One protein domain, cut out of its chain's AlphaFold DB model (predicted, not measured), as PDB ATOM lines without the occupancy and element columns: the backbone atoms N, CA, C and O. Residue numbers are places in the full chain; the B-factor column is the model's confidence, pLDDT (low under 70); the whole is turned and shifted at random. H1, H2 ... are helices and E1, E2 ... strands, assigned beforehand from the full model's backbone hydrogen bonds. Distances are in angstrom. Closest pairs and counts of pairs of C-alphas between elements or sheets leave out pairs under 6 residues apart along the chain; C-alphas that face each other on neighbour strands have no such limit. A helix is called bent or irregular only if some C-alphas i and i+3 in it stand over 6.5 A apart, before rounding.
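What this domain is: This is residues 64 to 186 of the 384 residues of the protein "Restriction endonuclease protein" of Vibrio cholerae (UniProt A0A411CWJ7). A strongly twisted, curled sheet of five short strands, E1, E2, E4, E7 and E10, forms the body, with three short helices, H1, H2 and H3, on it and a long loop, residues 97 to 116, between E3 and E4. Two hairpins extend from this body: E5 and E6, and E8 and E9, the latter an arm continuing E7 and E10 and making much of the length. The printed part has 123 residues with three named helices and ten named strands, in the order E1 H1 E2 H2 E3 E4 H3 E5 E6 E7 E8 E9 E10; under half of the residues are in named elements, and the class is mixed, helices and strands. The large sheet is mixed, in the order E1 E2 E4 E7 E10. The whole is compact, with a radius of gyration of the C-alphas of 15.8 A and spans of 51 by 34 by 26 A.

Where its parts are: E1, residues 65 to 68, begins with C-alpha 65 at (-21.767, 16.479, -22.863). H1 is residues 69 to 74, 10.2 A long, and irregular: C-alphas 70 and 73 are 7.5 A apart. E2, residues 84 to 88, measures 13.2 A; H2 is residues 90 to 93 and E3 residues 94 to 96. E4, residues 117 to 121, measures 13.4 A and begins with C-alpha 117 at (-12.410, 20.231, -17.381). H3 is residues 124 to 129, E5 residues 140 to 143 and E6 residues 156 to 159. E7, residues 162 to 166, measures 12.2 A; E8 is residues 169 to 171 and E9 residues 174 to 177. E10, residues 180 to 182, ends with C-alpha 182 at (-5.661, 20.330, -32.550).

How they stand to each other: E1 and E2 are parallel at 30 degrees, with N 87 and O 67 2.8 A apart; E1, H1 and E2 form a strand-helix-strand unit, two parallel neighbour strands with a helix between, whose crossover is right-handed. E2 and E4 are parallel, with N 120 and O 88 2.8 A apart, and so are E4 and E7, with N 163 and O 119 2.8 A apart. E7 and E10 are antiparallel, with N 166 and O 180 2.8 A apart. H1 is on the sheet, over none of its strands; its closest C-alphas to E2 are those of Phe 69 and Leu 88, 5.5 A apart. H2 and H3 are on the sheet too, and only just touch, with 3 pairs of C-alphas within 8 A, the closest those of Pro 90 and Ser 126 at 6.6 A. The hairpin E5 and E6 has N 142 and O 157 2.9 A apart, and the hairpin E8 and E9 has N 169 and O 177 3.0 A apart. E3 pairs with no named strand. Every O i to N i+4 pair is within hydrogen-bond range in H3; H1 has 0 of 2, with 2 of 3 O i to N i+3 pairs within range, and H2 is too short for an O i to N i+4 pair.

The domain as a whole: The two C-alphas farthest apart, those of Asp 107 and Lys 173, are 51.9 A apart. The printed part has no cut. The links E3 to E4, 20 residues, and E5 to E6, 12 residues, are long. The mean pLDDT of the printed part is 93.2, no printed residue is under 70, and E8 has a mean of 82.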
ATOM      1  N   LYS A  64     -21.566  11.768 -23.595       93.50
ATOM      2  CA  LYS A  64     -20.879  12.761 -22.777       93.50
ATOM      3  C   LYS A  64     -21.103  14.162 -23.339       93.50
ATOM      4  O   LYS A  64     -20.918  14.398 -24.539       93.50
ATOM      5  N   VAL A  65     -21.474  15.096 -22.472       94.44
ATOM      6  CA  VAL A  65     -21.767  16.479 -22.863       94.44
ATOM      7  C   VAL A  65     -20.620  17.428 -22.534       94.44
ATOM      8  O   VAL A  65     -19.859  17.214 -21.593       94.44
ATOM      9  N   ILE A  66     -20.513  18.516 -23.293       95.44
ATOM     10  CA  ILE A  66     -19.673  19.662 -22.945       95.44
ATOM     11  C   ILE A  66     -20.559  20.731 -22.308       95.44
ATOM     12  O   ILE A  66     -21.466  21.259 -22.962       95.44
ATOM     13  N   ILE A  67     -20.243  21.090 -21.065       95.25
ATOM     14  CA  ILE A  67     -20.884  22.183 -20.334       95.25
ATOM     15  C   ILE A  67     -19.960  23.408 -20.365       95.25
ATOM     16  O   ILE A  67     -18.826  23.328 -19.896       95.25
ATOM     17  N   PRO A  68     -20.389  24.550 -20.927       94.88
ATOM     18  CA  PRO A  68     -19.662  25.807 -20.778       94.88
ATOM     19  C   PRO A  68     -19.557  26.215 -19.308       94.88
ATOM     20  O   PRO A  68     -20.559  26.156 -18.596       94.88
ATOM     21  N   PHE A  69     -18.386  26.680 -18.872       95.75
ATOM     22  CA  PHE A  69     -18.192  27.132 -17.493       95.75
ATOM     23  C   PHE A  69     -19.210  28.202 -17.067       95.75
ATOM     24  O   PHE A  69     -19.826  28.079 -16.016       95.75
ATOM     25  N   GLU A  70     -19.514  29.171 -17.933       94.19
ATOM     26  CA  GLU A  70     -20.520  30.215 -17.685       94.19
ATOM     27  C   GLU A  70     -21.959  29.693 -17.504       94.19
ATOM     28  O   GLU A  70     -22.847  30.456 -17.130       94.19
ATOM     29  N   LYS A  71     -22.213  28.409 -17.782       94.38
ATOM     30  CA  LYS A  71     -23.521  27.765 -17.618       94.38
ATOM     31  C   LYS A  71     -23.556  26.713 -16.509       94.38
ATOM     32  O   LYS A  71     -24.637  26.209 -16.223       94.38
ATOM     33  N   ILE A  72     -22.436  26.400 -15.855       91.12
ATOM     34  CA  ILE A  72     -22.379  25.302 -14.876       91.12
ATOM     35  C   ILE A  72     -23.340  25.501 -13.693       91.12
ATOM     36  O   ILE A  72     -23.924  24.538 -13.217       91.12
ATOM     37  N   ASN A  73     -23.578  26.752 -13.283       89.88
ATOM     38  CA  ASN A  73     -24.425  27.089 -12.131       89.88
ATOM     39  C   ASN A  73     -25.935  27.063 -12.418       89.88
ATOM     40  O   ASN A  73     -26.726  27.154 -11.485       89.88
ATOM     41  N   VAL A  74     -26.348  27.000 -13.688       89.31
ATOM     42  CA  VAL A  74     -27.774  27.008 -14.073       89.31
ATOM     43  C   VAL A  74     -28.254  25.654 -14.588       89.31
ATOM     44  O   VAL A  74     -29.414  25.511 -14.961       89.31
ATOM     45  N   ILE A  75     -27.358  24.672 -14.637       89.81
ATOM     46  CA  ILE A  75     -27.623  23.336 -15.152       89.81
ATOM     47  C   ILE A  75     -27.649  22.359 -13.985       89.81
ATOM     48  O   ILE A  75     -26.741  22.336 -13.162       89.81
ATOM     49  N   ASP A  76     -28.642  21.478 -13.977       89.19
ATOM     50  CA  ASP A  76     -28.618  20.289 -13.136       89.19
ATOM     51  C   ASP A  76     -27.822  19.174 -13.837       89.19
ATOM     52  O   ASP A  76     -28.289  18.549 -14.797       89.19
ATOM     53  N   THR A  77     -26.587  18.963 -13.374       89.50
ATOM     54  CA  THR A  77     -25.631  18.005 -13.948       89.50
ATOM     55  C   THR A  77     -26.041  16.548 -13.747       89.50
ATOM     56  O   THR A  77     -25.581  15.692 -14.506       89.50
ATOM     57  N   SER A  78     -26.945  16.257 -12.803       89.44
ATOM     58  CA  SER A  78     -27.441  14.899 -12.549       89.44
ATOM     59  C   SER A  78     -28.234  14.322 -13.730       89.44
ATOM     60  O   SER A  78     -28.349  13.106 -13.869       89.44
ATOM     61  N   ASN A  79     -28.703  15.183 -14.640       89.94
ATOM     62  CA  ASN A  79     -29.410  14.774 -15.851       89.94
ATOM     63  C   ASN A  79     -28.512  14.092 -16.899       89.94
ATOM     64  O   ASN A  79     -29.027  13.417 -17.793       89.94
ATOM     65  N   TYR A  80     -27.186  14.252 -16.833       93.44
ATOM     66  CA  TYR A  80     -26.256  13.698 -17.824       93.44
ATOM     67  C   TYR A  80     -25.712  12.334 -17.385       93.44
ATOM     68  O   TYR A  80     -24.579  12.217 -16.922       93.44
ATOM     69  N   GLU A  81     -26.515  11.285 -17.570       94.06
ATOM     70  CA  GLU A  81     -26.170   9.894 -17.213       94.06
ATOM     71  C   GLU A  81     -24.876   9.390 -17.888       94.06
ATOM     72  O   GLU A  81     -24.156   8.575 -17.313       94.06
ATOM     73  N   ASP A  82     -24.553   9.884 -19.091       92.06
ATOM     74  CA  ASP A  82     -23.316   9.551 -19.823       92.06
ATOM     75  C   ASP A  82     -22.123  10.476 -19.468       92.06
ATOM     76  O   ASP A  82     -21.071  10.441 -20.115       92.06
ATOM     77  N   GLY A  83     -22.277  11.307 -18.434       93.25
ATOM     78  CA  GLY A  83     -21.257  12.206 -17.905       93.25
ATOM     79  C   GLY A  83     -21.120  13.532 -18.658       93.25
ATOM     80  O   GLY A  83     -21.706  13.770 -19.718       93.25
ATOM     81  N   TYR A  84     -20.298  14.419 -18.105       95.19
ATOM     82  CA  TYR A  84     -20.018  15.732 -18.677       95.19
ATOM     83  C   TYR A  84     -18.536  16.105 -18.553       95.19
ATOM     84  O   TYR A  84     -17.750  15.425 -17.892       95.19
ATOM     85  N   ILE A  85     -18.131  17.164 -19.248       95.94
ATOM     86  CA  ILE A  85     -16.845  17.841 -19.067       95.94
ATOM     87  C   ILE A  85     -17.051  19.345 -19.186       95.94
ATOM     88  O   ILE A  85     -17.806  19.810 -20.047       95.94
ATOM     89  N   VAL A  86     -16.385  20.107 -18.325       97.12
ATOM     90  CA  VAL A  86     -16.498  21.564 -18.323       97.12
ATOM     91  C   VAL A  86     -15.514  22.171 -19.318       97.12
ATOM     92  O   VAL A  86     -14.332  21.835 -19.345       97.12
ATOM     93  N   ARG A  87     -16.001  23.079 -20.161       97.19
ATOM     94  CA  ARG A  87     -15.176  23.845 -21.100       97.19
ATOM     95  C   ARG A  87     -14.964  25.252 -20.565       97.19
ATOM     96  O   ARG A  87     -15.928  26.016 -20.460       97.19
ATOM     97  N   LEU A  88     -13.705  25.619 -20.372       97.94
ATOM     98  CA  LEU A  88     -13.276  26.972 -20.037       97.94
ATOM     99  C   LEU A  88     -12.688  27.662 -21.267       97.94
ATOM    100  O   LEU A  88     -12.055  27.025 -22.114       97.94
ATOM    101  N   TYR A  89     -12.888  28.969 -21.361       97.56
ATOM    102  CA  TYR A  89     -12.009  29.839 -22.131       97.56
ATOM    103  C   TYR A  89     -10.784  30.231 -21.293       97.56
ATOM    104  O   TYR A  89     -10.819  30.091 -20.071       97.56
ATOM    105  N   PRO A  90      -9.674  30.661 -21.917       97.88
ATOM    106  CA  PRO A  90      -8.441  30.933 -21.175       97.88
ATOM    107  C   PRO A  90      -8.605  32.008 -20.090       97.88
ATOM    108  O   PRO A  90      -8.158  31.811 -18.971       97.88
ATOM    109  N   ASP A  91      -9.360  33.068 -20.360       95.81
ATOM    110  CA  ASP A  91      -9.724  34.111 -19.387       95.81
ATOM    111  C   ASP A  91     -10.574  33.602 -18.207       95.81
ATOM    112  O   ASP A  91     -10.634  34.237 -17.161       95.81
ATOM    113  N   GLN A  92     -11.229  32.447 -18.358       96.69
ATOM    114  CA  GLN A  92     -11.932  31.768 -17.266       96.69
ATOM    115  C   GLN A  92     -10.992  30.846 -16.473       96.69
ATOM    116  O   GLN A  92     -11.191  30.642 -15.279       96.69
ATOM    117  N   ALA A  93      -9.988  30.265 -17.132       97.19
ATOM    118  CA  ALA A  93      -9.067  29.295 -16.540       97.19
ATOM    119  C   ALA A  93      -7.889  29.938 -15.792       97.19
ATOM    120  O   ALA A  93      -7.359  29.325 -14.868       97.19
ATOM    121  N   PHE A  94      -7.476  31.142 -16.190       97.12
ATOM    122  CA  PHE A  94      -6.305  31.832 -15.657       97.12
ATOM    123  C   PHE A  94      -6.695  33.135 -14.953       97.12
ATOM    124  O   PHE A  94      -7.465  33.929 -15.487       97.12
ATOM    125  N   ILE A  95      -6.094  33.395 -13.788       94.81
ATOM    126  CA  ILE A  95      -6.159  34.701 -13.108       94.81
ATOM    127  C   ILE A  95      -5.241  35.696 -13.829       94.81
ATOM    128  O   ILE A  95      -5.576  36.859 -14.043       94.81
ATOM    129  N   SER A  96      -4.061  35.218 -14.209       93.56
ATOM    130  CA  SER A  96      -3.075  35.906 -15.038       93.56
ATOM    131  C   SER A  96      -2.257  34.858 -15.788       93.56
ATOM    132  O   SER A  96      -2.275  33.687 -15.413       93.56
ATOM    133  N   SER A  97      -1.504  35.256 -16.818       93.62
ATOM    134  CA  SER A  97      -0.607  34.339 -17.539       93.62
ATOM    135  C   SER A  97       0.219  33.480 -16.572       93.62
ATOM    136  O   SER A  97       0.909  34.012 -15.702       93.62
ATOM    137  N   GLY A  98       0.139  32.155 -16.721       93.62
ATOM    138  CA  GLY A  98       0.856  31.189 -15.882       93.62
ATOM    139  C   GLY A  98       0.244  30.899 -14.503       93.62
ATOM    140  O   GLY A  98       0.777  30.057 -13.790       93.62
ATOM    141  N   ILE A  99      -0.856  31.556 -14.112       95.38
ATOM    142  CA  ILE A  99      -1.516  31.368 -12.808       95.38
ATOM    143  C   ILE A  99      -2.968  30.936 -13.020       95.38
ATOM    144  O   ILE A  99      -3.780  31.705 -13.540       95.38
ATOM    145  N   LEU A 100      -3.297  29.714 -12.599       95.56
ATOM    146  CA  LEU A 100      -4.645  29.155 -12.718       95.56
ATOM    147  C   LEU A 100      -5.605  29.719 -11.674       95.56
ATOM    148  O   LEU A 100      -5.228  30.023 -10.544       95.56
ATOM    149  N   SER A 101      -6.867  29.802 -12.073       93.88
ATOM    150  CA  SER A 101      -7.984  30.057 -11.175       93.88
ATOM    151  C   SER A 101      -8.293  28.806 -10.356       93.88
ATOM    152  O   SER A 101      -8.466  27.722 -10.913       93.88
ATOM    153  N   GLU A 102      -8.430  28.961  -9.041       93.12
ATOM    154  CA  GLU A 102      -9.029  27.932  -8.190       93.12
ATOM    155  C   GLU A 102     -10.551  28.026  -8.302       93.12
ATOM    156  O   GLU A 102     -11.162  29.028  -7.927       93.12
ATOM    157  N   ILE A 103     -11.166  26.993  -8.875       92.38
ATOM    158  CA  ILE A 103     -12.595  26.962  -9.173       92.38
ATOM    159  C   ILE A 103     -13.175  25.674  -8.599       92.38
ATOM    160  O   ILE A 103     -12.640  24.594  -8.832       92.38
ATOM    161  N   ASN A 104     -14.307  25.788  -7.909       92.50
ATOM    162  CA  ASN A 104     -15.110  24.643  -7.490       92.50
ATOM    163  C   ASN A 104     -16.388  24.567  -8.327       92.50
ATOM    164  O   ASN A 104     -16.937  25.586  -8.759       92.50
ATOM    165  N   LEU A 105     -16.850  23.345  -8.557       90.25
ATOM    166  CA  LEU A 105     -18.149  23.042  -9.133       90.25
ATOM    167  C   LEU A 105     -19.273  23.358  -8.123       90.25
ATOM    168  O   LEU A 105     -19.006  23.523  -6.929       90.25
ATOM    169  N   PRO A 106     -20.542  23.449  -8.571       86.75
ATOM    170  CA  PRO A 106     -21.671  23.763  -7.689       86.75
ATOM    171  C   PRO A 106     -21.870  22.787  -6.520       86.75
ATOM    172  O   PRO A 106     -22.428  23.165  -5.494       86.75
ATOM    173  N   ASP A 107     -21.428  21.540  -6.674       86.69
ATOM    174  CA  ASP A 107     -21.457  20.496  -5.643       86.69
ATOM    175  C   ASP A 107     -20.278  20.579  -4.654       86.69
ATOM    176  O   ASP A 107     -20.234  19.823  -3.685       86.69
ATOM    177  N   GLY A 108     -19.361  21.529  -4.852       89.38
ATOM    178  CA  GLY A 108     -18.187  21.757  -4.013       89.38
ATOM    179  C   GLY A 108     -16.942  20.984  -4.445       89.38
ATOM    180  O   GLY A 108     -15.877  21.225  -3.877       89.38
ATOM    181  N   GLU A 109     -17.038  20.106  -5.445       91.62
ATOM    182  CA  GLU A 109     -15.882  19.378  -5.973       91.62
ATOM    183  C   GLU A 109     -14.947  20.318  -6.755       91.62
ATOM    184  O   GLU A 109     -15.414  21.244  -7.429       91.62
ATOM    185  N   PRO A 110     -13.621  20.103  -6.720       95.31
ATOM    186  CA  PRO A 110     -12.688  20.940  -7.457       95.31
ATOM    187  C   PRO A 110     -12.865  20.765  -8.970       95.31
ATOM    188  O   PRO A 110     -12.976  19.655  -9.501       95.31
ATOM    189  N   LEU A 111     -12.831  21.878  -9.697       95.94
ATOM    190  CA  LEU A 111     -12.718  21.873 -11.148       95.94
ATOM    191  C   LEU A 111     -11.235  21.754 -11.516       95.94
ATOM    192  O   LEU A 111     -10.450  22.679 -11.317       95.94
ATOM    193  N   VAL A 112     -10.857  20.614 -12.093       96.44
ATOM    194  CA  VAL A 112      -9.477  20.253 -12.429       96.44
ATOM    195  C   VAL A 112      -9.322  20.124 -13.945       96.44
ATOM    196  O   VAL A 112      -9.865  19.225 -14.600       96.44
ATOM    197  N   ILE A 113      -8.550  21.042 -14.526       97.69
ATOM    198  CA  ILE A 113      -8.226  21.038 -15.954       97.69
ATOM    199  C   ILE A 113      -7.380  19.804 -16.273       97.69
ATOM    200  O   ILE A 113      -6.361  19.553 -15.645       97.69
ATOM    201  N   GLY A 114      -7.802  19.046 -17.282       96.31
ATOM    202  CA  GLY A 114      -7.216  17.754 -17.637       96.31
ATOM    203  C   GLY A 114      -8.101  16.578 -17.234       96.31
ATOM    204  O   GLY A 114      -8.213  15.614 -17.995       96.31
ATOM    205  N   GLU A 115      -8.834  16.713 -16.129       95.38
ATOM    206  CA  GLU A 115      -9.666  15.652 -15.555       95.38
ATOM    207  C   GLU A 115     -11.153  15.860 -15.878       95.38
ATOM    208  O   GLU A 115     -11.680  15.257 -16.818       95.38
ATOM    209  N   ASN A 116     -11.824  16.752 -15.145       95.50
ATOM    210  CA  ASN A 116     -13.243  17.082 -15.325       95.50
ATOM    211  C   ASN A 116     -13.459  18.372 -16.143       95.50
ATOM    212  O   ASN A 116     -14.602  18.729 -16.452       95.50
ATOM    213  N   ALA A 117     -12.373  19.025 -16.568       97.62
ATOM    214  CA  ALA A 117     -12.410  20.231 -17.381       97.62
ATOM    215  C   ALA A 117     -11.334  20.286 -18.479       97.62
ATOM    216  O   ALA A 117     -10.343  19.551 -18.465       97.62
ATOM    217  N   PHE A 118     -11.522  21.179 -19.452       98.25
ATOM    218  CA  PHE A 118     -10.510  21.524 -20.453       98.25
ATOM    219  C   PHE A 118     -10.581  22.991 -20.879       98.25
ATOM    220  O   PHE A 118     -11.649  23.607 -20.856       98.25
ATOM    221  N   VAL A 119      -9.449  23.521 -21.347       98.44
ATOM    222  CA  VAL A 119      -9.368  24.878 -21.910       98.44
ATOM    223  C   VAL A 119      -9.523  24.841 -23.428       98.44
ATOM    224  O   VAL A 119      -8.850  24.078 -24.121       98.44
ATOM    225  N   LEU A 120     -10.412  25.668 -23.975       98.06
ATOM    226  CA  LEU A 120     -10.617  25.820 -25.413       98.06
ATOM    227  C   LEU A 120     -10.062  27.158 -25.903       98.06
ATOM    228  O   LEU A 120     -10.672  28.206 -25.699       98.06
ATOM    229  N   TYR A 121      -8.976  27.119 -26.669       97.88
ATOM    230  CA  TYR A 121      -8.444  28.305 -27.333       97.88
ATOM    231  C   TYR A 121      -9.134  28.530 -28.678       97.88
ATOM    232  O   TYR A 121      -9.097  27.672 -29.562       97.88
ATOM    233  N   ARG A 122      -9.751  29.706 -28.852       95.06
ATOM    234  CA  ARG A 122     -10.453  30.096 -30.094       95.06
ATOM    235  C   ARG A 122      -9.846  31.292 -30.819       95.06
ATOM    236  O   ARG A 122     -10.308  31.640 -31.903       95.06
ATOM    237  N   SER A 123      -8.862  31.961 -30.230       94.19
ATOM    238  CA  SER A 123      -8.209  33.116 -30.838       94.19
ATOM    239  C   SER A 123      -6.719  33.091 -30.545       94.19
ATOM    240  O   SER A 123      -6.286  32.652 -29.482       94.19
ATOM    241  N   HIS A 124      -5.938  33.575 -31.508       94.94
ATOM    242  CA  HIS A 124      -4.495  33.722 -31.343       94.94
ATOM    243  C   HIS A 124      -4.148  34.715 -30.233       94.94
ATOM    244  O   HIS A 124      -3.189  34.490 -29.520       94.94
ATOM    245  N   GLN A 125      -4.944  35.775 -30.055       94.31
ATOM    246  CA  GLN A 125      -4.744  36.743 -28.973       94.31
ATOM    247  C   GLN A 125      -4.845  36.076 -27.599       94.31
ATOM    248  O   GLN A 125      -3.948  36.228 -26.785       94.31
ATOM    249  N   SER A 126      -5.910  35.305 -27.363       95.19
ATOM    250  CA  SER A 126      -6.116  34.634 -26.078       95.19
ATOM    251  C   SER A 126      -5.061  33.553 -25.822       95.19
ATOM    252  O   SER A 126      -4.675  33.348 -24.680       95.19
ATOM    253  N   PHE A 127      -4.565  32.900 -26.879       96.44
ATOM    254  CA  PHE A 127      -3.443  31.963 -26.786       96.44
ATOM    255  C   PHE A 127      -2.118  32.659 -26.432       96.44
ATOM    256  O   PHE A 127      -1.359  32.128 -25.633       96.44
ATOM    257  N   ASP A 128      -1.844  33.836 -27.004       95.31
ATOM    258  CA  ASP A 128      -0.627  34.603 -26.712       95.31
ATOM    259  C   ASP A 128      -0.673  35.227 -25.295       95.31
ATOM    260  O   ASP A 128       0.356  35.327 -24.631       95.31
ATOM    261  N   GLU A 129      -1.854  35.657 -24.837       97.12
ATOM    262  CA  GLU A 129      -2.065  36.301 -23.529       97.12
ATOM    263  C   GLU A 129      -2.091  35.304 -22.363       97.12
ATOM    264  O   GLU A 129      -1.575  35.594 -21.285       97.12
ATOM    265  N   PHE A 130      -2.661  34.120 -22.588       97.75
ATOM    266  CA  PHE A 130      -2.762  33.047 -21.602       97.75
ATOM    267  C   PHE A 130      -2.236  31.743 -22.211       97.75
ATOM    268  O   PHE A 130      -3.033  30.861 -22.528       97.75
ATOM    269  N   PRO A 131      -0.922  31.605 -22.446       97.31
ATOM    270  CA  PRO A 131      -0.384  30.385 -23.032       97.31
ATOM    271  C   PRO A 131      -0.640  29.170 -22.120       97.31
ATOM    272  O   PRO A 131      -0.658  29.317 -20.893       97.31
ATOM    273  N   PRO A 132      -0.819  27.957 -22.687       97.69
ATOM    274  CA  PRO A 132      -0.830  26.725 -21.903       97.69
ATOM    275  C   PRO A 132       0.413  26.611 -21.012       97.69
ATOM    276  O   PRO A 132       1.493  27.037 -21.417       97.69
ATOM    277  N   LEU A 133       0.263  26.002 -19.832       97.50
ATOM    278  CA  LEU A 133       1.394  25.720 -18.942       97.50
ATOM    279  C   LEU A 133       2.353  24.695 -19.571       97.50
ATOM    280  O   LEU A 133       1.939  23.895 -20.411       97.50
ATOM    281  N   ASP A 134       3.620  24.691 -19.155       95.75
ATOM    282  CA  ASP A 134       4.662  23.839 -19.753       95.75
ATOM    283  C   ASP A 134       4.350  22.337 -19.617       95.75
ATOM    284  O   ASP A 134       4.652  21.538 -20.505       95.75
ATOM    285  N   GLU A 135       3.704  21.940 -18.522       96.12
ATOM    286  CA  GLU A 135       3.249  20.574 -18.267       96.12
ATOM    287  C   GLU A 135       1.934  20.221 -18.985       96.12
ATOM    288  O   GLU A 135       1.531  19.052 -19.029       96.12
ATOM    289  N   TRP A 136       1.248  21.207 -19.571       97.81
ATOM    290  CA  TRP A 136       0.009  20.967 -20.290       97.81
ATOM    291  C   TRP A 136       0.263  20.408 -21.685       97.81
ATOM    292  O   TRP A 136       0.917  20.996 -22.541       97.81
ATOM    293  N   SER A 137      -0.402  19.297 -21.972       97.69
ATOM    294  CA  SER A 137      -0.512  18.731 -23.315       97.69
ATOM    295  C   SER A 137      -1.857  19.035 -23.976       97.69
ATOM    296  O   SER A 137      -2.891  19.182 -23.312       97.69
ATOM    297  N   VAL A 138      -1.852  19.077 -25.310       98.06
ATOM    298  CA  VAL A 138      -3.077  19.072 -26.119       98.06
ATOM    299  C   VAL A 138      -3.894  17.825 -25.786       98.06
ATOM    300  O   VAL A 138      -3.342  16.731 -25.603       98.06
ATOM    301  N   ARG A 139      -5.224  17.968 -25.727       97.44
ATOM    302  CA  ARG A 139      -6.097  16.821 -25.495       97.44
ATOM    303  C   ARG A 139      -5.924  15.773 -26.584       97.44
ATOM    304  O   ARG A 139      -5.871  16.101 -27.766       97.44
ATOM    305  N   HIS A 140      -5.899  14.510 -26.197       96.81
ATOM    306  CA  HIS A 140      -5.772  13.373 -27.101       96.81
ATOM    307  C   HIS A 140      -6.535  12.172 -26.546       96.81
ATOM    308  O   HIS A 140      -6.957  12.164 -25.388       96.81
ATOM    309  N   LEU A 141      -6.750  11.176 -27.403       96.00
ATOM    310  CA  LEU A 141      -7.360   9.916 -27.007       96.00
ATOM    311  C   LEU A 141      -6.255   8.908 -26.718       96.00
ATOM    312  O   LEU A 141      -5.361   8.747 -27.545       96.00
ATOM    313  N   GLU A 142      -6.344   8.220 -25.589       96.19
ATOM    314  CA  GLU A 142      -5.385   7.195 -25.180       96.19
ATOM    315  C   GLU A 142      -6.108   5.864 -24.946       96.19
ATOM    316  O   GLU A 142      -7.161   5.833 -24.304       96.19
ATOM    317  N   ASP A 143      -5.577   4.769 -25.494       94.62
ATOM    318  CA  ASP A 143      -6.063   3.420 -25.193       94.62
ATOM    319  C   ASP A 143      -5.573   2.928 -23.817       94.62
ATOM    320  O   ASP A 143      -4.714   3.531 -23.174       94.62
ATOM    321  N   LYS A 144      -6.089   1.782 -23.359       91.12
ATOM    322  CA  LYS A 144      -5.696   1.169 -22.076       91.12
ATOM    323  C   LYS A 144      -4.203   0.834 -21.932       91.12
ATOM    324  O   LYS A 144      -3.768   0.532 -20.825       91.12
ATOM    325  N   ASN A 145      -3.444   0.827 -23.028       92.38
ATOM    326  CA  ASN A 145      -2.016   0.517 -23.042       92.38
ATOM    327  C   ASN A 145      -1.143   1.779 -23.099       92.38
ATOM    328  O   ASN A 145       0.079   1.654 -23.150       92.38
ATOM    329  N   GLY A 146      -1.736   2.973 -23.121       92.25
ATOM    330  CA  GLY A 146      -0.989   4.219 -23.227       92.25
ATOM    331  C   GLY A 146      -0.778   4.729 -24.651       92.25
ATOM    332  O   GLY A 146      -0.070   5.717 -24.836       92.25
ATOM    333  N   ASN A 147      -1.350   4.083 -25.672       94.56
ATOM    334  CA  ASN A 147      -1.141   4.507 -27.055       94.56
ATOM    335  C   ASN A 147      -2.124   5.607 -27.446       94.56
ATOM    336  O   ASN A 147      -3.330   5.488 -27.215       94.56
ATOM    337  N   ILE A 148      -1.623   6.636 -28.132       95.25
ATOM    338  CA  ILE A 148      -2.471   7.665 -28.732       95.25
ATOM    339  C   ILE A 148      -3.243   7.063 -29.909       95.25
ATOM    340  O   ILE A 148      -2.657   6.479 -30.821       95.25
ATOM    341  N   VAL A 149      -4.563   7.237 -29.904       94.44
ATOM    342  CA  VAL A 149      -5.469   6.728 -30.939       94.44
ATOM    343  C   VAL A 149      -6.326   7.842 -31.539       94.44
ATOM    344  O   VAL A 149      -6.473   8.924 -30.982       94.44
ATOM    345  N   GLU A 150      -6.933   7.582 -32.695       88.69
ATOM    346  CA  GLU A 150      -7.773   8.573 -33.389       88.69
ATOM    347  C   GLU A 150      -9.275   8.391 -33.137       88.69
ATOM    348  O   GLU A 150     -10.075   9.288 -33.413       88.69
ATOM    349  N   LYS A 151      -9.689   7.219 -32.640       86.69
ATOM    350  CA  LYS A 151     -11.101   6.845 -32.506       86.69
ATOM    351  C   LYS A 151     -11.456   6.534 -31.064       86.69
ATOM    352  O   LYS A 151     -10.783   5.751 -30.403       86.69
ATOM    353  N   ARG A 152     -12.576   7.101 -30.620       86.81
ATOM    354  CA  ARG A 152     -13.185   6.773 -29.330       86.81
ATOM    355  C   ARG A 152     -13.783   5.374 -29.368       86.81
ATOM    356  O   ARG A 152     -14.440   4.997 -30.339       86.81
ATOM    357  N   SER A 153     -13.597   4.647 -28.282       84.88
ATOM    358  CA  SER A 153     -14.257   3.381 -27.982       84.88
ATOM    359  C   SER A 153     -14.469   3.296 -26.468       84.88
ATOM    360  O   SER A 153     -14.050   4.188 -25.733       84.88
ATOM    361  N   SER A 154     -15.117   2.236 -25.991       81.75
ATOM    362  CA  SER A 154     -15.365   2.032 -24.559       81.75
ATOM    363  C   SER A 154     -14.094   1.903 -23.709       81.75
ATOM    364  O   SER A 154     -14.176   2.045 -22.497       81.75
ATOM    365  N   GLU A 155     -12.941   1.613 -24.319       87.19
ATOM    366  CA  GLU A 155     -11.656   1.426 -23.623       87.19
ATOM    367  C   GLU A 155     -10.684   2.601 -23.833       87.19
ATOM    368  O   GLU A 155      -9.500   2.484 -23.523       87.19
ATOM    369  N   VAL A 156     -11.159   3.709 -24.409       91.38
ATOM    370  CA  VAL A 156     -10.338   4.869 -24.777       91.38
ATOM    371  C   VAL A 156     -10.724   6.071 -23.922       91.38
ATOM    372  O   VAL A 156     -11.901   6.425 -23.841       91.38
ATOM    373  N   LEU A 157      -9.727   6.720 -23.325       91.50
ATOM    374  CA  LEU A 157      -9.893   7.862 -22.427       91.50
ATOM    375  C   LEU A 157      -9.439   9.165 -23.089       91.50
ATOM    376  O   LEU A 157      -8.531   9.172 -23.919       91.50
ATOM    377  N   ASP A 158     -10.048  10.283 -22.694       93.00
ATOM    378  CA  ASP A 158      -9.512  11.610 -22.999       93.00
ATOM    379  C   ASP A 158      -8.444  11.995 -21.989       93.00
ATOM    380  O   ASP A 158      -8.747  12.141 -20.807       93.00
ATOM    381  N   LYS A 159      -7.246  12.313 -22.466       95.38
ATOM    382  CA  LYS A 159      -6.190  12.931 -21.657       95.38
ATOM    383  C   LYS A 159      -5.758  14.269 -22.231       95.38
ATOM    384  O   LYS A 159      -6.221  14.650 -23.304       95.38
ATOM    385  N   GLY A 160      -4.890  14.974 -21.510       97.19
ATOM    386  CA  GLY A 160      -4.426  16.323 -21.831       97.19
ATOM    387  C   GLY A 160      -5.392  17.408 -21.358       97.19
ATOM    388  O   GLY A 160      -6.464  17.120 -20.837       97.19
ATOM    389  N   HIS A 161      -5.024  18.667 -21.564       98.38
ATOM    390  CA  HIS A 161      -5.568  19.799 -20.807       98.38
ATOM    391  C   HIS A 161      -6.351  20.780 -21.681       98.38
ATOM    392  O   HIS A 161      -7.358  21.338 -21.244       98.38
ATOM    393  N   TYR A 162      -5.930  20.972 -22.935       98.44
ATOM    394  CA  TYR A 162      -6.488  22.016 -23.794       98.44
ATOM    395  C   TYR A 162      -6.711  21.586 -25.245       98.44
ATOM    396  O   TYR A 162      -6.188  20.581 -25.719       98.44
ATOM    397  N   ILE A 163      -7.522  22.364 -25.959       98.12
ATOM    398  CA  ILE A 163      -7.865  22.175 -27.371       98.12
ATOM    399  C   ILE A 163      -7.628  23.478 -28.126       98.12
ATOM    400  O   ILE A 163      -7.985  24.554 -27.643       98.12
ATOM    401  N   LEU A 164      -7.091  23.374 -29.343       97.44
ATOM    402  CA  LEU A 164      -6.827  24.517 -30.215       97.44
ATOM    403  C   LEU A 164      -7.825  24.559 -31.372       97.44
ATOM    404  O   LEU A 164      -7.976  23.593 -32.123       97.44
ATOM    405  N   ARG A 165      -8.517  25.687 -31.520       95.44
ATOM    406  CA  ARG A 165      -9.379  26.032 -32.660       95.44
ATOM    407  C   ARG A 165      -9.061  27.459 -33.103       95.44
ATOM    408  O   ARG A 165      -9.926  28.334 -33.082       95.44
ATOM    409  N   LEU A 166      -7.797  27.702 -33.446       94.94
ATOM    410  CA  LEU A 166      -7.294  29.026 -33.795       94.94
ATOM    411  C   LEU A 166      -7.576  29.314 -35.274       94.94
ATOM    412  O   LEU A 166      -7.111  28.563 -36.132       94.94
ATOM    413  N   PRO A 167      -8.319  30.382 -35.607       92.06
ATOM    414  CA  PRO A 167      -8.635  30.702 -36.989       92.06
ATOM    415  C   PRO A 167      -7.404  31.220 -37.732       92.06
ATOM    416  O   PRO A 167      -6.459  31.747 -37.145       92.06
ATOM    417  N   LYS A 168      -7.447  31.149 -39.060       92.44
ATOM    418  CA  LYS A 168      -6.492  31.852 -39.919       92.44
ATOM    419  C   LYS A 168      -6.621  33.372 -39.742       92.44
ATOM    420  O   LYS A 168      -7.731  33.897 -39.748       92.44
ATOM    421  N   VAL A 169      -5.492  34.080 -39.650       89.56
ATOM    422  CA  VAL A 169      -5.443  35.554 -39.580       89.56
ATOM    423  C   VAL A 169      -4.767  36.114 -40.831       89.56
ATOM    424  O   VAL A 169      -3.678  35.678 -41.218       89.56
ATOM    425  N   GLY A 170      -5.408  37.107 -41.451       80.50
ATOM    426  CA  GLY A 170      -5.028  37.662 -42.753       80.50
ATOM    427  C   GLY A 170      -5.807  37.037 -43.918       80.50
ATOM    428  O   GLY A 170      -6.545  36.067 -43.753       80.50
ATOM    429  N   GLY A 171      -5.648  37.599 -45.116       75.69
ATOM    430  CA  GLY A 171      -6.381  37.195 -46.318       75.69
ATOM    431  C   GLY A 171      -5.603  37.494 -47.602       75.69
ATOM    432  O   GLY A 171      -4.677  38.305 -47.614       75.69
ATOM    433  N   GLY A 172      -5.953  36.813 -48.695       72.94
ATOM    434  CA  GLY A 172      -5.284  36.987 -49.989       72.94
ATOM    435  C   GLY A 172      -3.816  36.542 -49.974       72.94
ATOM    436  O   GLY A 172      -3.512  35.413 -49.596       72.94
ATOM    437  N   LYS A 173      -2.899  37.424 -50.403       73.06
ATOM    438  CA  LYS A 173      -1.465  37.116 -50.591       73.06
ATOM    439  C   LYS A 173      -0.628  37.101 -49.301       73.06
ATOM    440  O   LYS A 173       0.530  36.701 -49.364       73.06
ATOM    441  N   LYS A 174      -1.164  37.536 -48.154       79.06
ATOM    442  CA  LYS A 174      -0.418  37.574 -46.884       79.06
ATOM    443  C   LYS A 174      -1.220  36.920 -45.765       79.06
ATOM    444  O   LYS A 174      -2.109  37.524 -45.171       79.06
ATOM    445  N   ILE A 175      -0.881  35.666 -45.495       82.56
ATOM    446  CA  ILE A 175      -1.318  34.950 -44.297       82.56
ATOM    447  C   ILE A 175      -0.369  35.357 -43.171       82.56
ATOM    448  O   ILE A 175       0.844  35.262 -43.339       82.56
ATOM    449  N   ILE A 176      -0.914  35.853 -42.060       88.44
ATOM    450  CA  ILE A 176      -0.131  36.312 -40.903       88.44
ATOM    451  C   ILE A 176       0.003  35.177 -39.887       88.44
ATOM    452  O   ILE A 176       1.099  34.911 -39.407       88.44
ATOM    453  N   LYS A 177      -1.103  34.483 -39.595       88.56
ATOM    454  CA  LYS A 177      -1.121  33.269 -38.772       88.56
ATOM    455  C   LYS A 177      -1.959  32.191 -39.465       88.56
ATOM    456  O   LYS A 177      -3.022  32.493 -40.018       88.56
ATOM    457  N   ASN A 178      -1.467  30.954 -39.459       89.44
ATOM    458  CA  ASN A 178      -2.188  29.806 -40.006       89.44
ATOM    459  C   ASN A 178      -3.344  29.389 -39.087       89.44
ATOM    460  O   ASN A 178      -3.374  29.730 -37.905       89.44
ATOM    461  N   GLU A 179      -4.301  28.657 -39.657       93.31
ATOM    462  CA  GLU A 179      -5.304  27.951 -38.863       93.31
ATOM    463  C   GLU A 179      -4.631  26.810 -38.086       93.31
ATOM    464  O   GLU A 179      -3.777  26.112 -38.634       93.31
ATOM    465  N   VAL A 180      -5.025  26.628 -36.823       94.75
ATOM    466  CA  VAL A 180      -4.564  25.532 -35.960       94.75
ATOM    467  C   VAL A 180      -5.783  24.829 -35.373       94.75
ATOM    468  O   VAL A 180      -6.570  25.429 -34.635       94.75
ATOM    469  N   ILE A 181      -5.952  23.551 -35.714       94.69
ATOM    470  CA  ILE A 181      -7.034  22.693 -35.223       94.69
ATOM    471  C   ILE A 181      -6.402  21.452 -34.604       94.69
ATOM    472  O   ILE A 181      -6.061  20.511 -35.315       94.69
ATOM    473  N   GLU A 182      -6.288  21.435 -33.279       95.69
ATOM    474  CA  GLU A 182      -5.661  20.330 -32.550       95.69
ATOM    475  C   GLU A 182      -6.518  19.849 -31.382       95.69
ATOM    476  O   GLU A 182      -7.256  20.619 -30.765       95.69
ATOM    477  N   GLY A 183      -6.439  18.554 -31.099       94.75
ATOM    478  CA  GLY A 183      -7.219  17.871 -30.074       94.75
ATOM    479  C   GLY A 183      -8.615  17.418 -30.538       94.75
ATOM    480  O   GLY A 183      -9.283  18.114 -31.321       94.75
ATOM    481  N   PRO A 184      -9.087  16.244 -30.079       93.81
ATOM    482  CA  PRO A 184     -10.337  15.636 -30.515       93.81
ATOM    483  C   PRO A 184     -11.555  16.330 -29.879       93.81
ATOM    484  O   PRO A 184     -11.448  16.911 -28.798       93.81
ATOM    485  N   PRO A 185     -12.744  16.259 -30.502       93.25
ATOM    486  CA  PRO A 185     -13.973  16.767 -29.895       93.25
ATOM    487  C   PRO A 185     -14.328  16.003 -28.608       93.25
ATOM    488  O   PRO A 185     -14.177  14.781 -28.572       93.25
ATOM    489  N   GLN A 186     -14.819  16.698 -27.579       93.62
ATOM    490  CA  GLN A 186     -14.901  16.202 -26.188       93.62
ATOM    491  C   GLN A 186     -16.286  15.714 -25.743       93.62
ATOM    492  O   GLN A 186     -16.406  15.060 -24.713       93.62
TER     493      GLN A 186